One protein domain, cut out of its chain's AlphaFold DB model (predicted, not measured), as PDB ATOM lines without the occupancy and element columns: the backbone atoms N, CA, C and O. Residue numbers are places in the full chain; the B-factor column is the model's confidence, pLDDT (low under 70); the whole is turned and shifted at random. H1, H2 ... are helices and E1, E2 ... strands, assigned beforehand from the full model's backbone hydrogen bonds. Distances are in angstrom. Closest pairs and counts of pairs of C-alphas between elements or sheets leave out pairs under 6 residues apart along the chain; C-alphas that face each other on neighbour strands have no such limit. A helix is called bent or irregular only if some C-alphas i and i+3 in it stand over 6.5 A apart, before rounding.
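Overview. This is residues 6 to 98 of the 98 residues of an uncharacterized protein of Acidobacteria bacterium (UniProt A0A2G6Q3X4). A strongly twisted sheet of five strands folds round at the sharply bent E2 and E3, and its edge strands E4 and E5 meet at one end through a tight link. Three helices gather at the other end: H1 follows E3 with no residue between them, H2 is beside H1, and H3 turns across near H2. The printed part has 93 residues in the order E1 E2 E3 H1 E4 E5 H2 H3; the sheet's order is E4 E3 E2 E1 E5, all antiparallel, and the class is mixed, helices and strands. It is compact, with a radius of gyration of the C-alphas of 13.3 A and spans of 38 by 33 by 23 A.

Arrangement. Begin with E1, residues 6 to 11, and E2, residues 14 to 25, a hairpin in which N 8 and O 17 are 2.8 A apart, within hydrogen-bond range. E2 bends by 106 degrees at residue 20. It makes a second hairpin with E3, residues 28 to 35, where N 20 and O 32 are 2.8 A apart; E1, E2 and E3 are a meander, each strand the antiparallel neighbour of the one before. E3 bends by 84 degrees at residue 32. H1, residues 36 to 47, is on the sheet at a height of 9.4 A; its closest C-alpha pair with E2 is Val 36 and Val 17, 5.4 A. At one edge look for E4, residues 56 to 61, beside E3, with N 58 and O 31 at 2.8 A. At the other edge E5, residues 65 to 70, is beside E1, with N 7 and O 69 at 2.8 A. H2, residues 80 to 87, only grazes the sheet with residues 80 to 81. H1, with residues 39 to 43 alone, only just touches H2, with 3 pairs of C-alphas within 8 A, the closest those of Lys 43 and Ala 87 at 6.3 A; they run the same way at a shallow tilt of 22 degrees. H3, residues 92 to 97, only grazes the sheet with residues 95 to 97. It is close to but not clearly touching H2, with the closest C-alphas, Leu 85 and Glu 92, 7.2 A apart, and about perpendicular to it at 78 degrees. H1 and H3 are apart. Every O i to N i+4 pair is within hydrogen-bond range in H2 and H3, and 6 of 8 in H1.

Along the chain. Find C-alpha 6 at (-14.302, 6.275, 1.281), where E1 starts its 16.2 A. E2 covers 21.1 A and E3 17.5 A. From C-alpha 36 at (-5.647, 12.569, -1.800), H1 runs 17.7 A; it is irregular, with C-alphas 37 and 40 7.1 A apart. E4 covers 15.6 A, E5 14.2 A, H2 10.8 A and H3 8.6 A, ending at C-alpha 97 at (-22.117, 19.098, -1.003).

Size, cuts and confidence. The C-alphas farthest apart, those of Pro 26 and Asn 48, are 40.3 A apart. The printed part has no cut and no long link. Its mean pLDDT is 92.5, and no printed residue is under 70.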
ATOM      1  N   VAL A   6     -15.182   7.393   1.612       97.50
ATOM      2  CA  VAL A   6     -14.302   6.275   1.281       97.50
ATOM      3  C   VAL A   6     -12.965   6.759   0.730       97.50
ATOM      4  O   VAL A   6     -12.861   7.845   0.158       97.50
ATOM      5  N   LEU A   7     -11.963   5.893   0.842       97.62
ATOM      6  CA  LEU A   7     -10.739   5.921   0.056       97.62
ATOM      7  C   LEU A   7     -10.854   4.914  -1.094       97.62
ATOM      8  O   LEU A   7     -11.046   3.713  -0.876       97.62
ATOM      9  N   LEU A   8     -10.727   5.408  -2.321       97.44
ATOM     10  CA  LEU A   8     -10.816   4.643  -3.557       97.44
ATOM     11  C   LEU A   8      -9.431   4.516  -4.199       97.44
ATOM     12  O   LEU A   8      -8.834   5.514  -4.597       97.44
ATOM     13  N   TYR A   9      -8.944   3.284  -4.324       98.06
ATOM     14  CA  TYR A   9      -7.701   2.956  -5.021       98.06
ATOM     15  C   TYR A   9      -8.009   2.611  -6.479       98.06
ATOM     16  O   TYR A   9      -8.786   1.691  -6.751       98.06
ATOM     17  N   ILE A  10      -7.389   3.336  -7.408       97.38
ATOM     18  CA  ILE A  10      -7.532   3.173  -8.858       97.38
ATOM     19  C   ILE A  10      -6.186   2.757  -9.456       97.38
ATOM     20  O   ILE A  10      -5.153   3.257  -9.018       97.38
ATOM     21  N   HIS A  11      -6.173   1.886 -10.474       93.75
ATOM     22  CA  HIS A  11      -4.917   1.340 -11.023       93.75
ATOM     23  C   HIS A  11      -4.461   1.848 -12.389       93.75
ATOM     24  O   HIS A  11      -3.340   1.546 -12.807       93.75
ATOM     25  N   SER A  12      -5.294   2.558 -13.153       89.00
ATOM     26  CA  SER A  12      -4.944   2.945 -14.533       89.00
ATOM     27  C   SER A  12      -5.683   4.198 -15.025       89.00
ATOM     28  O   SER A  12      -6.785   4.057 -15.546       89.00
ATOM     29  N   PRO A  13      -5.106   5.411 -14.902       91.94
ATOM     30  CA  PRO A  13      -3.898   5.741 -14.135       91.94
ATOM     31  C   PRO A  13      -4.047   5.436 -12.642       91.94
ATOM     32  O   PRO A  13      -5.169   5.342 -12.143       91.94
ATOM     33  N   ARG A  14      -2.913   5.247 -11.956       95.25
ATOM     34  CA  ARG A  14      -2.899   5.033 -10.507       95.25
ATOM     35  C   ARG A  14      -3.280   6.311  -9.786       95.25
ATOM     36  O   ARG A  14      -2.650   7.338 -10.011       95.25
ATOM     37  N   GLU A  15      -4.267   6.215  -8.914       95.75
ATOM     38  CA  GLU A  15      -4.780   7.351  -8.160       95.75
ATOM     39  C   GLU A  15      -5.399   6.859  -6.850       95.75
ATOM     40  O   GLU A  15      -5.956   5.758  -6.792       95.75
ATOM     41  N   LEU A  16      -5.286   7.668  -5.799       97.56
ATOM     42  CA  LEU A  16      -5.988   7.464  -4.539       97.56
ATOM     43  C   LEU A  16      -6.927   8.646  -4.336       97.56
ATOM     44  O   LEU A  16      -6.477   9.788  -4.261       97.56
ATOM     45  N   VAL A  17      -8.221   8.367  -4.248       97.38
ATOM     46  CA  VAL A  17      -9.266   9.391  -4.166       97.38
ATOM     47  C   VAL A  17      -9.976   9.271  -2.831       97.38
ATOM     48  O   VAL A  17     -10.407   8.183  -2.457       97.38
ATOM     49  N   PHE A  18     -10.125  10.389  -2.129       97.75
ATOM     50  CA  PHE A  18     -11.026  10.503  -0.991       97.75
ATOM     51  C   PHE A  18     -12.349  11.100  -1.462       97.75
ATOM     52  O   PHE A  18     -12.357  12.063  -2.229       97.75
ATOM     53  N   GLY A  19     -13.480  10.572  -1.006       96.50
ATOM     54  CA  GLY A  19     -14.753  11.217  -1.301       96.50
ATOM     55  C   GLY A  19     -15.978  10.457  -0.845       96.50
ATOM     56  O   GLY A  19     -15.896   9.377  -0.268       96.50
ATOM     57  N   TYR A  20     -17.130  11.047  -1.135       96.75
ATOM     58  CA  TYR A  20     -18.436  10.512  -0.796       96.75
ATOM     59  C   TYR A  20     -19.010   9.678  -1.939       96.75
ATOM     60  O   TYR A  20     -19.059  10.129  -3.089       96.75
ATOM     61  N   VAL A  21     -19.487   8.474  -1.628       96.19
ATOM     62  CA  VAL A  21     -20.116   7.599  -2.624       96.19
ATOM     63  C   VAL A  21     -21.497   8.139  -2.996       96.19
ATOM     64  O   VAL A  21     -22.413   8.147  -2.185       96.19
ATOM     65  N   GLN A  22     -21.658   8.559  -4.251       95.06
ATOM     66  CA  GLN A  22     -22.945   8.992  -4.811       95.06
ATOM     67  C   GLN A  22     -23.738   7.797  -5.352       95.06
ATOM     68  O   GLN A  22     -24.960   7.731  -5.244       95.06
ATOM     69  N   GLN A  23     -23.035   6.828  -5.945       94.94
ATOM     70  CA  GLN A  23     -23.641   5.626  -6.502       94.94
ATOM     71  C   GLN A  23     -22.631   4.482  -6.529       94.94
ATOM     72  O   GLN A  23     -21.478   4.668  -6.910       94.94
ATOM     73  N   LEU A  24     -23.092   3.273  -6.210       94.81
ATOM     74  CA  LEU A  24     -22.345   2.036  -6.419       94.81
ATOM     75  C   LEU A  24     -23.190   1.066  -7.244       94.81
ATOM     76  O   LEU A  24     -24.350   0.812  -6.921       94.81
ATOM     77  N   SER A  25     -22.602   0.523  -8.304       94.31
ATOM     78  CA  SER A  25     -23.242  -0.434  -9.205       94.31
ATOM     79  C   SER A  25     -22.222  -1.451  -9.729       94.31
ATOM     80  O   SER A  25     -21.020  -1.203  -9.633       94.31
ATOM     81  N   PRO A  26     -22.658  -2.555 -10.360       95.38
ATOM     82  CA  PRO A  26     -21.735  -3.466 -11.040       95.38
ATOM     83  C   PRO A  26     -20.887  -2.794 -12.133       95.38
ATOM     84  O   PRO A  26     -19.778  -3.240 -12.406       95.38
ATOM     85  N   ALA A  27     -21.385  -1.715 -12.751       96.81
ATOM     86  CA  ALA A  27     -20.655  -0.985 -13.787       96.81
ATOM     87  C   ALA A  27     -19.497  -0.148 -13.218       96.81
ATOM     88  O   ALA A  27     -18.518   0.112 -13.919       96.81
ATOM     89  N   GLY A  28     -19.594   0.277 -11.957       96.25
ATOM     90  CA  GLY A  28     -18.629   1.176 -11.341       96.25
ATOM     91  C   GLY A  28     -19.187   1.947 -10.155       96.25
ATOM     92  O   GLY A  28     -20.301   1.699  -9.679       96.25
ATOM     93  N   ILE A  29     -18.386   2.904  -9.703       96.56
ATOM     94  CA  ILE A  29     -18.654   3.756  -8.551       96.56
ATOM     95  C   ILE A  29     -18.605   5.226  -8.978       96.56
ATOM     96  O   ILE A  29     -17.645   5.665  -9.607       96.56
ATOM     97  N   ALA A  30     -19.650   5.982  -8.656       96.44
ATOM     98  CA  ALA A  30     -19.637   7.434  -8.758       96.44
ATOM     99  C   ALA A  30     -19.270   8.004  -7.388       96.44
ATOM    100  O   ALA A  30     -19.972   7.751  -6.404       96.44
ATOM    101  N   ILE A  31     -18.176   8.758  -7.329       95.62
ATOM    102  CA  ILE A  31     -17.709   9.430  -6.117       95.62
ATOM    103  C   ILE A  31     -17.708  10.929  -6.357       95.62
ATOM    104  O   ILE A  31     -17.249  11.388  -7.399       95.62
ATOM    105  N   ARG A  32     -18.179  11.682  -5.363       95.56
ATOM    106  CA  ARG A  32     -17.888  13.105  -5.242       95.56
ATOM    107  C   ARG A  32     -16.693  13.277  -4.325       95.56
ATOM    108  O   ARG A  32     -16.799  13.011  -3.131       95.56
ATOM    109  N   GLY A  33     -15.545  13.609  -4.895       95.62
ATOM    110  CA  GLY A  33     -14.277  13.457  -4.197       95.62
ATOM    111  C   GLY A  33     -13.145  14.266  -4.790       95.62
ATOM    112  O   GLY A  33     -13.307  14.980  -5.778       95.62
ATOM    113  N   ILE A  34     -11.989  14.120  -4.164       95.69
ATOM    114  CA  ILE A  34     -10.749  14.799  -4.499       95.69
ATOM    115  C   ILE A  34      -9.591  13.787  -4.443       95.69
ATOM    116  O   ILE A  34      -9.590  12.902  -3.576       95.69
ATOM    117  N   PRO A  35      -8.604  13.876  -5.349       96.00
ATOM    118  CA  PRO A  35      -7.356  13.139  -5.201       96.00
ATOM    119  C   PRO A  35      -6.699  13.445  -3.848       96.00
ATOM    120  O   PRO A  35      -6.651  14.596  -3.412       96.00
ATOM    121  N   VAL A  36      -6.208  12.416  -3.155       96.19
ATOM    122  CA  VAL A  36      -5.647  12.569  -1.800       96.19
ATOM    123  C   VAL A  36      -4.436  13.505  -1.781       96.19
ATOM    124  O   VAL A  36      -4.247  14.248  -0.821       96.19
ATOM    125  N   ASP A  37      -3.648  13.529  -2.853       95.00
ATOM    126  CA  ASP A  37      -2.505  14.434  -3.010       95.00
ATOM    127  C   ASP A  37      -2.901  15.917  -3.146       95.00
ATOM    128  O   ASP A  37      -2.065  16.793  -2.928       95.00
ATOM    129  N   GLN A  38      -4.172  16.217  -3.428       94.75
ATOM    130  CA  GLN A  38      -4.708  17.577  -3.510       94.75
ATOM    131  C   GLN A  38      -5.382  18.053  -2.216       94.75
ATOM    132  O   GLN A  38      -5.764  19.221  -2.128       94.75
ATOM    133  N   ILE A  39      -5.524  17.199  -1.195       94.25
ATOM    134  CA  ILE A  39      -6.215  17.551   0.059       94.25
ATOM    135  C   ILE A  39      -5.527  18.714   0.782       94.25
ATOM    136  O   ILE A  39      -6.200  19.627   1.256       94.25
ATOM    137  N   GLU A  40      -4.196  18.721   0.851       93.19
ATOM    138  CA  GLU A  40      -3.468  19.806   1.521       93.19
ATOM    139  C   GLU A  40      -3.612  21.134   0.775       93.19
ATOM    140  O   GLU A  40      -3.847  22.173   1.396       93.19
ATOM    141  N   THR A  41      -3.574  21.099  -0.560       93.00
ATOM    142  CA  THR A  41      -3.866  22.271  -1.395       93.00
ATOM    143  C   THR A  41      -5.292  22.761  -1.168       93.00
ATOM    144  O   THR A  41      -5.496  23.955  -0.970       93.00
ATOM    145  N   PHE A  42      -6.276  21.858  -1.126       92.00
ATOM    146  CA  PHE A  42      -7.666  22.195  -0.821       92.00
ATOM    147  C   PHE A  42      -7.795  22.888   0.541       92.00
ATOM    148  O   PHE A  42      -8.367  23.974   0.621       92.00
ATOM    149  N   LYS A  43      -7.213  22.318   1.605       91.00
ATOM    150  CA  LYS A  43      -7.229  22.916   2.951       91.00
ATOM    151  C   LYS A  43      -6.575  24.297   2.968       91.00
ATOM    152  O   LYS A  43      -7.092  25.209   3.610       91.00
ATOM    153  N   TYR A  44      -5.433  24.448   2.294       90.25
ATOM    154  CA  TYR A  44      -4.728  25.724   2.201       90.25
ATOM    155  C   TYR A  44      -5.583  26.773   1.494       90.25
ATOM    156  O   TYR A  44      -5.801  27.852   2.035       90.25
ATOM    157  N   GLN A  45      -6.098  26.449   0.314       88.81
ATOM    158  CA  GLN A  45      -6.901  27.367  -0.481       88.81
ATOM    159  C   GLN A  45      -8.176  27.777   0.260       88.81
ATOM    160  O   GLN A  45      -8.442  28.966   0.411       88.81
ATOM    161  N   PHE A  46      -8.877  26.810   0.860       85.19
ATOM    162  CA  PHE A  46     -10.080  27.081   1.640       85.19
ATOM    163  C   PHE A  46      -9.817  28.030   2.823       85.19
ATOM    164  O   PHE A  46     -10.617  28.926   3.080       85.19
ATOM    165  N   LYS A  47      -8.680  27.887   3.519       86.06
ATOM    166  CA  LYS A  47      -8.271  28.809   4.598       86.06
ATOM    167  C   LYS A  47      -7.954  30.225   4.113       86.06
ATOM    168  O   LYS A  47      -8.076  31.153   4.905       86.06
ATOM    169  N   ASN A  48      -7.511  30.381   2.868       87.12
ATOM    170  CA  ASN A  48      -7.142  31.672   2.282       87.12
ATOM    171  C   ASN A  48      -8.273  32.290   1.441       87.12
ATOM    172  O   ASN A  48      -8.022  33.254   0.725       87.12
ATOM    173  N   GLU A  49      -9.496  31.739   1.500       81.19
ATOM    174  CA  GLU A  49     -10.638  32.153   0.657       81.19
ATOM    175  C   GLU A  49     -10.339  32.057  -0.853       81.19
ATOM    176  O   GLU A  49     -11.004  32.652  -1.702       81.19
ATOM    177  N   GLU A  50      -9.341  31.248  -1.205       76.81
ATOM    178  CA  GLU A  50      -9.054  30.850  -2.568       76.81
ATOM    179  C   GLU A  50      -9.895  29.600  -2.841       76.81
ATOM    180  O   GLU A  50      -9.784  28.580  -2.170       76.81
ATOM    181  N   HIS A  51     -10.805  29.663  -3.803       71.69
ATOM    182  CA  HIS A  51     -11.717  28.556  -4.086       71.69
ATOM    183  C   HIS A  51     -11.435  28.019  -5.487       71.69
ATOM    184  O   HIS A  51     -12.209  28.251  -6.410       71.69
ATOM    185  N   SER A  52     -10.274  27.381  -5.681       72.56
ATOM    186  CA  SER A  52      -9.870  26.866  -7.003       72.56
ATOM    187  C   SER A  52      -9.815  25.339  -7.090       72.56
ATOM    188  O   SER A  52     -10.009  24.782  -8.170       72.56
ATOM    189  N   VAL A  53      -9.615  24.653  -5.963       72.31
ATOM    190  CA  VAL A  53      -9.681  23.194  -5.859       72.31
ATOM    191  C   VAL A  53     -11.010  22.803  -5.225       72.31
ATOM    192  O   VAL A  53     -11.338  23.237  -4.124       72.31
ATOM    193  N   PHE A  54     -11.763  21.959  -5.924       77.12
ATOM    194  CA  PHE A  54     -13.055  21.463  -5.470       77.12
ATOM    195  C   PHE A  54     -13.155  19.961  -5.654       77.12
ATOM    196  O   PHE A  54     -12.475  19.357  -6.487       77.12
ATOM    197  N   PHE A  55     -14.067  19.383  -4.890       90.75
ATOM    198  CA  PHE A  55     -14.519  18.024  -5.083       90.75
ATOM    199  C   PHE A  55     -15.224  17.925  -6.438       90.75
ATOM    200  O   PHE A  55     -15.989  18.797  -6.852       90.75
ATOM    201  N   GLN A  56     -14.963  16.838  -7.151       93.38
ATOM    202  CA  GLN A  56     -15.569  16.560  -8.443       93.38
ATOM    203  C   GLN A  56     -16.373  15.274  -8.363       93.38
ATOM    204  O   GLN A  56     -15.981  14.319  -7.693       93.38
ATOM    205  N   THR A  57     -17.505  15.241  -9.066       95.25
ATOM    206  CA  THR A  57     -18.253  13.994  -9.249       95.25
ATOM    207  C   THR A  57     -17.661  13.239 -10.425       95.25
ATOM    208  O   THR A  57     -17.781  13.678 -11.567       95.25
ATOM    209  N   VAL A  58     -17.029  12.106 -10.145       95.75
ATOM    210  CA  VAL A  58     -16.354  11.278 -11.144       95.75
ATOM    211  C   VAL A  58     -16.891   9.855 -11.067       95.75
ATOM    212  O   VAL A  58     -17.024   9.277  -9.988       95.75
ATOM    213  N   PHE A  59     -17.196   9.282 -12.230       97.06
ATOM    214  CA  PHE A  59     -17.520   7.867 -12.363       97.06
ATOM    215  C   PHE A  59     -16.257   7.064 -12.675       97.06
ATOM    216  O   PHE A  59     -15.611   7.273 -13.705       97.06
ATOM    217  N   TYR A  60     -15.940   6.106 -11.810       96.62
ATOM    218  CA  TYR A  60     -14.857   5.152 -12.001       96.62
ATOM    219  C   TYR A  60     -15.446   3.797 -12.403       96.62
ATOM    220  O   TYR A  60     -16.201   3.204 -11.624       96.62
ATOM    221  N   PRO A  61     -15.125   3.273 -13.601       97.12
ATOM    222  CA  PRO A  61     -15.621   1.970 -14.014       97.12
ATOM    223  C   PRO A  61     -15.009   0.867 -13.142       97.12
ATOM    224  O   PRO A  61     -13.844   0.952 -12.755       97.12
ATOM    225  N   MET A  62     -15.775  -0.190 -12.859       96.31
ATOM    226  CA  MET A  62     -15.394  -1.204 -11.861       96.31
ATOM    227  C   MET A  62     -14.054  -1.886 -12.175       96.31
ATOM    228  O   MET A  62     -13.270  -2.155 -11.275       96.31
ATOM    229  N   HIS A  63     -13.742  -2.084 -13.459       95.88
ATOM    230  CA  HIS A  63     -12.477  -2.680 -13.903       95.88
ATOM    231  C   HIS A  63     -11.239  -1.801 -13.668       95.88
ATOM    232  O   HIS A  63     -10.154  -2.225 -14.040       95.88
ATOM    233  N   ARG A  64     -11.395  -0.573 -13.155       96.38
ATOM    234  CA  ARG A  64     -10.294   0.311 -12.735       96.38
ATOM    235  C   ARG A  64     -10.150   0.393 -11.215       96.38
ATOM    236  O   ARG A  64      -9.145   0.923 -10.743       96.38
ATOM    237  N   VAL A  65     -11.155  -0.067 -10.469       97.06
ATOM    238  CA  VAL A  65     -11.207   0.013  -9.007       97.06
ATOM    239  C   VAL A  65     -10.456  -1.175  -8.422       97.06
ATOM    240  O   VAL A  65     -10.885  -2.315  -8.567       97.06
ATOM    241  N   GLU A  66      -9.348  -0.914  -7.733       97.44
ATOM    242  CA  GLU A  66      -8.622  -1.956  -6.998       97.44
ATOM    243  C   GLU A  66      -9.280  -2.244  -5.651       97.44
ATOM    244  O   GLU A  66      -9.399  -3.397  -5.238       97.44
ATOM    245  N   ARG A  67      -9.660  -1.182  -4.930       96.31
ATOM    246  CA  ARG A  67     -10.121  -1.279  -3.544       96.31
ATOM    247  C   ARG A  67     -10.931  -0.053  -3.139       96.31
ATOM    248  O   ARG A  67     -10.563   1.069  -3.470       96.31
ATOM    249  N   VAL A  68     -11.977  -0.288  -2.350       96.75
ATOM    250  CA  VAL A  68     -12.739   0.743  -1.632       96.75
ATOM    251  C   VAL A  68     -12.572   0.488  -0.140       96.75
ATOM    252  O   VAL A  68     -12.779  -0.640   0.309       96.75
ATOM    253  N   ILE A  69     -12.188   1.507   0.622       96.56
ATOM    254  CA  ILE A  69     -12.093   1.450   2.087       96.56
ATOM    255  C   ILE A  69     -13.012   2.524   2.649       96.56
ATOM    256  O   ILE A  69     -12.949   3.654   2.184       96.56
ATOM    257  N   VAL A  70     -13.843   2.195   3.636       96.38
ATOM    258  CA  VAL A  70     -14.625   3.211   4.357       96.38
ATOM    259  C   VAL A  70     -13.665   4.116   5.134       96.38
ATOM    260  O   VAL A  70     -12.726   3.627   5.760       96.38
ATOM    261  N   ASP A  71     -13.861   5.431   5.046       96.81
ATOM    262  CA  ASP A  71     -13.072   6.395   5.810       96.81
ATOM    263  C   ASP A  71     -13.519   6.367   7.274       96.81
ATOM    264  O   ASP A  71     -14.513   6.977   7.656       96.81
ATOM    265  N   GLU A  72     -12.786   5.618   8.092       95.12
ATOM    266  CA  GLU A  72     -13.066   5.445   9.514       95.12
ATOM    267  C   GLU A  72     -11.808   5.710  10.337       95.12
ATOM    268  O   GLU A  72     -10.693   5.342   9.950       95.12
ATOM    269  N   ARG A  73     -12.000   6.293  11.523       94.81
ATOM    270  CA  ARG A  73     -10.934   6.498  12.503       94.81
ATOM    271  C   ARG A  73     -10.250   5.173  12.845       94.81
ATOM    272  O   ARG A  73     -10.891   4.217  13.277       94.81
ATOM    273  N   GLN A  74      -8.923   5.145  12.755       92.25
ATOM    274  CA  GLN A  74      -8.113   3.978  13.105       92.25
ATOM    275  C   GLN A  74      -7.507   4.171  14.502       92.25
ATOM    276  O   GLN A  74      -6.384   4.653  14.678       92.25
ATOM    277  N   GLY A  75      -8.281   3.827  15.534       92.81
ATOM    278  CA  GLY A  75      -7.884   4.001  16.933       92.81
ATOM    279  C   GLY A  75      -7.708   5.477  17.304       92.81
ATOM    280  O   GLY A  75      -8.686   6.183  17.536       92.81
ATOM    281  N   LYS A  76      -6.455   5.943  17.394       92.06
ATOM    282  CA  LYS A  76      -6.128   7.359  17.665       92.06
ATOM    283  C   LYS A  76      -5.859   8.180  16.404       92.06
ATOM    284  O   LYS A  76      -5.784   9.400  16.508       92.06
ATOM    285  N   LEU A  77      -5.677   7.532  15.255       92.44
ATOM    286  CA  LEU A  77      -5.437   8.219  13.993       92.44
ATOM    287  C   LEU A  77      -6.786   8.689  13.430       92.44
ATOM    288  O   LEU A  77      -7.638   7.822  13.209       92.44
ATOM    289  N   PRO A  78      -7.003  10.007  13.240       94.94
ATOM    290  CA  PRO A  78      -8.254  10.506  12.691       94.94
ATOM    291  C   PRO A  78      -8.472   9.983  11.270       94.94
ATOM    292  O   PRO A  78      -7.519   9.633  10.570       94.94
ATOM    293  N   SER A  79      -9.733   9.929  10.862       96.81
ATOM    294  CA  SER A  79     -10.095   9.682   9.469       96.81
ATOM    295  C   SER A  79      -9.691  10.867   8.580       96.81
ATOM    296  O   SER A  79      -9.383  11.961   9.064       96.81
ATOM    297  N   THR A  80      -9.710  10.666   7.265       96.62
ATOM    298  CA  THR A  80      -9.418  11.729   6.293       96.62
ATOM    299  C   THR A  80     -10.445  12.855   6.392       96.62
ATOM    300  O   THR A  80     -10.083  14.032   6.373       96.62
ATOM    301  N   LEU A  81     -11.728  12.507   6.545       96.56
ATOM    302  CA  LEU A  81     -12.797  13.472   6.778       96.56
ATOM    303  C   LEU A  81     -12.541  14.282   8.052       96.56
ATOM    304  O   LEU A  81     -12.584  15.507   8.004       96.56
ATOM    305  N   GLU A  82     -12.252  13.619   9.175       95.69
ATOM    306  CA  GLU A  82     -11.991  14.293  10.453       95.69
ATOM    307  C   GLU A  82     -10.831  15.294  10.348       95.69
ATOM    308  O   GLU A  82     -10.912  16.398  10.883       95.69
ATOM    309  N   ASP A  83      -9.771  14.935   9.626       94.81
ATOM    310  CA  ASP A  83      -8.617  15.799   9.376       94.81
ATOM    311  C   ASP A  83      -8.964  17.010   8.479       94.81
ATOM    312  O   ASP A  83      -8.543  18.141   8.745       94.81
ATOM    313  N   ILE A  84      -9.807  16.825   7.457       94.00
ATOM    314  CA  ILE A  84     -10.328  17.932   6.637       94.00
ATOM    315  C   ILE A  84     -11.227  18.861   7.462       94.00
ATOM    316  O   ILE A  84     -11.053  20.079   7.399       94.00
ATOM    317  N   LEU A  85     -12.155  18.317   8.251       93.69
ATOM    318  CA  LEU A  85     -13.065  19.093   9.102       93.69
ATOM    319  C   LEU A  85     -12.327  19.822  10.234       93.69
ATOM    320  O   LEU A  85     -12.742  20.890  10.660       93.69
ATOM    321  N   ALA A  86     -11.212  19.287  10.732       92.31
ATOM    322  CA  ALA A  86     -10.388  20.000  11.707       92.31
ATOM    323  C   ALA A  86      -9.644  21.192  11.075       92.31
ATOM    324  O   ALA A  86      -9.358  22.186  11.748       92.31
ATOM    325  N   ALA A  87      -9.308  21.096   9.786       88.62
ATOM    326  CA  ALA A  87      -8.572  22.122   9.056       88.62
ATOM    327  C   ALA A  87      -9.472  23.159   8.364       88.62
ATOM    328  O   ALA A  87      -9.008  24.265   8.085       88.62
ATOM    329  N   SER A  88     -10.726  22.820   8.079       81.00
ATOM    330  CA  SER A  88     -11.709  23.679   7.419       81.00
ATOM    331  C   SER A  88     -12.860  23.956   8.382       81.00
ATOM    332  O   SER A  88     -13.263  23.075   9.119       81.00
ATOM    333  N   GLN A  89     -13.436  25.158   8.407       83.88
ATOM    334  CA  GLN A  89     -14.611  25.440   9.260       83.88
ATOM    335  C   GLN A  89     -15.908  24.812   8.707       83.88
ATOM    336  O   GLN A  89     -17.007  25.268   9.009       83.88
ATOM    337  N   LEU A  90     -15.766  23.800   7.856       87.31
ATOM    338  CA  LEU A  90     -16.845  23.137   7.154       87.31
ATOM    339  C   LEU A  90     -17.450  22.048   8.030       87.31
ATOM    340  O   LEU A  90     -16.771  21.390   8.815       87.31
ATOM    341  N   SER A  91     -18.737  21.818   7.836       90.19
ATOM    342  CA  SER A  91     -19.446  20.640   8.305       90.19
ATOM    343  C   SER A  91     -19.308  19.483   7.314       90.19
ATOM    344  O   SER A  91     -19.087  19.667   6.116       90.19
ATOM    345  N   GLU A  92     -19.538  18.262   7.794       90.50
ATOM    346  CA  GLU A  92     -19.621  17.072   6.940       90.50
ATOM    347  C   GLU A  92     -20.652  17.239   5.813       90.50
ATOM    348  O   GLU A  92     -20.417  16.842   4.672       90.50
ATOM    349  N   SER A  93     -21.784  17.881   6.118       88.88
ATOM    350  CA  SER A  93     -22.837  18.136   5.135       88.88
ATOM    351  C   SER A  93     -22.383  19.073   4.018       88.88
ATOM    352  O   SER A  93     -22.777  18.878   2.869       88.88
ATOM    353  N   GLU A  94     -21.529  20.048   4.336       89.12
ATOM    354  CA  GLU A  94     -20.927  20.931   3.344       89.12
ATOM    355  C   GLU A  94     -19.889  20.175   2.526       89.12
ATOM    356  O   GLU A  94     -19.979  20.222   1.311       89.12
ATOM    357  N   ILE A  95     -18.997  19.386   3.135       88.88
ATOM    358  CA  ILE A  95     -18.022  18.562   2.393       88.88
ATOM    359  C   ILE A  95     -18.718  17.595   1.426       88.88
ATOM    360  O   ILE A  95     -18.294  17.444   0.284       88.88
ATOM    361  N   ARG A  96     -19.825  16.972   1.842       87.69
ATOM    362  CA  ARG A  96     -20.630  16.113   0.960       87.69
ATOM    363  C   ARG A  96     -21.198  16.878  -0.243       87.69
ATOM    364  O   ARG A  96     -21.397  16.267  -1.297       87.69
ATOM    365  N   ASN A  97     -21.459  18.179  -0.067       85.25
ATOM    366  CA  ASN A  97     -22.117  19.098  -1.003       85.25
ATOM    367  C   ASN A  97     -21.166  20.106  -1.707       85.25
ATOM    368  O   ASN A  97     -21.611  20.786  -2.634       85.25
ATOM    369  N   LEU A  98     -19.859  20.099  -1.402       80.19
ATOM    370  CA  LEU A  98     -18.753  20.733  -2.155       80.19
ATOM    371  C   LEU A  98     -18.285  19.893  -3.324       80.19
ATOM    372  O   LEU A  98     -18.138  20.445  -4.434       80.19
TER     373      LEU A  98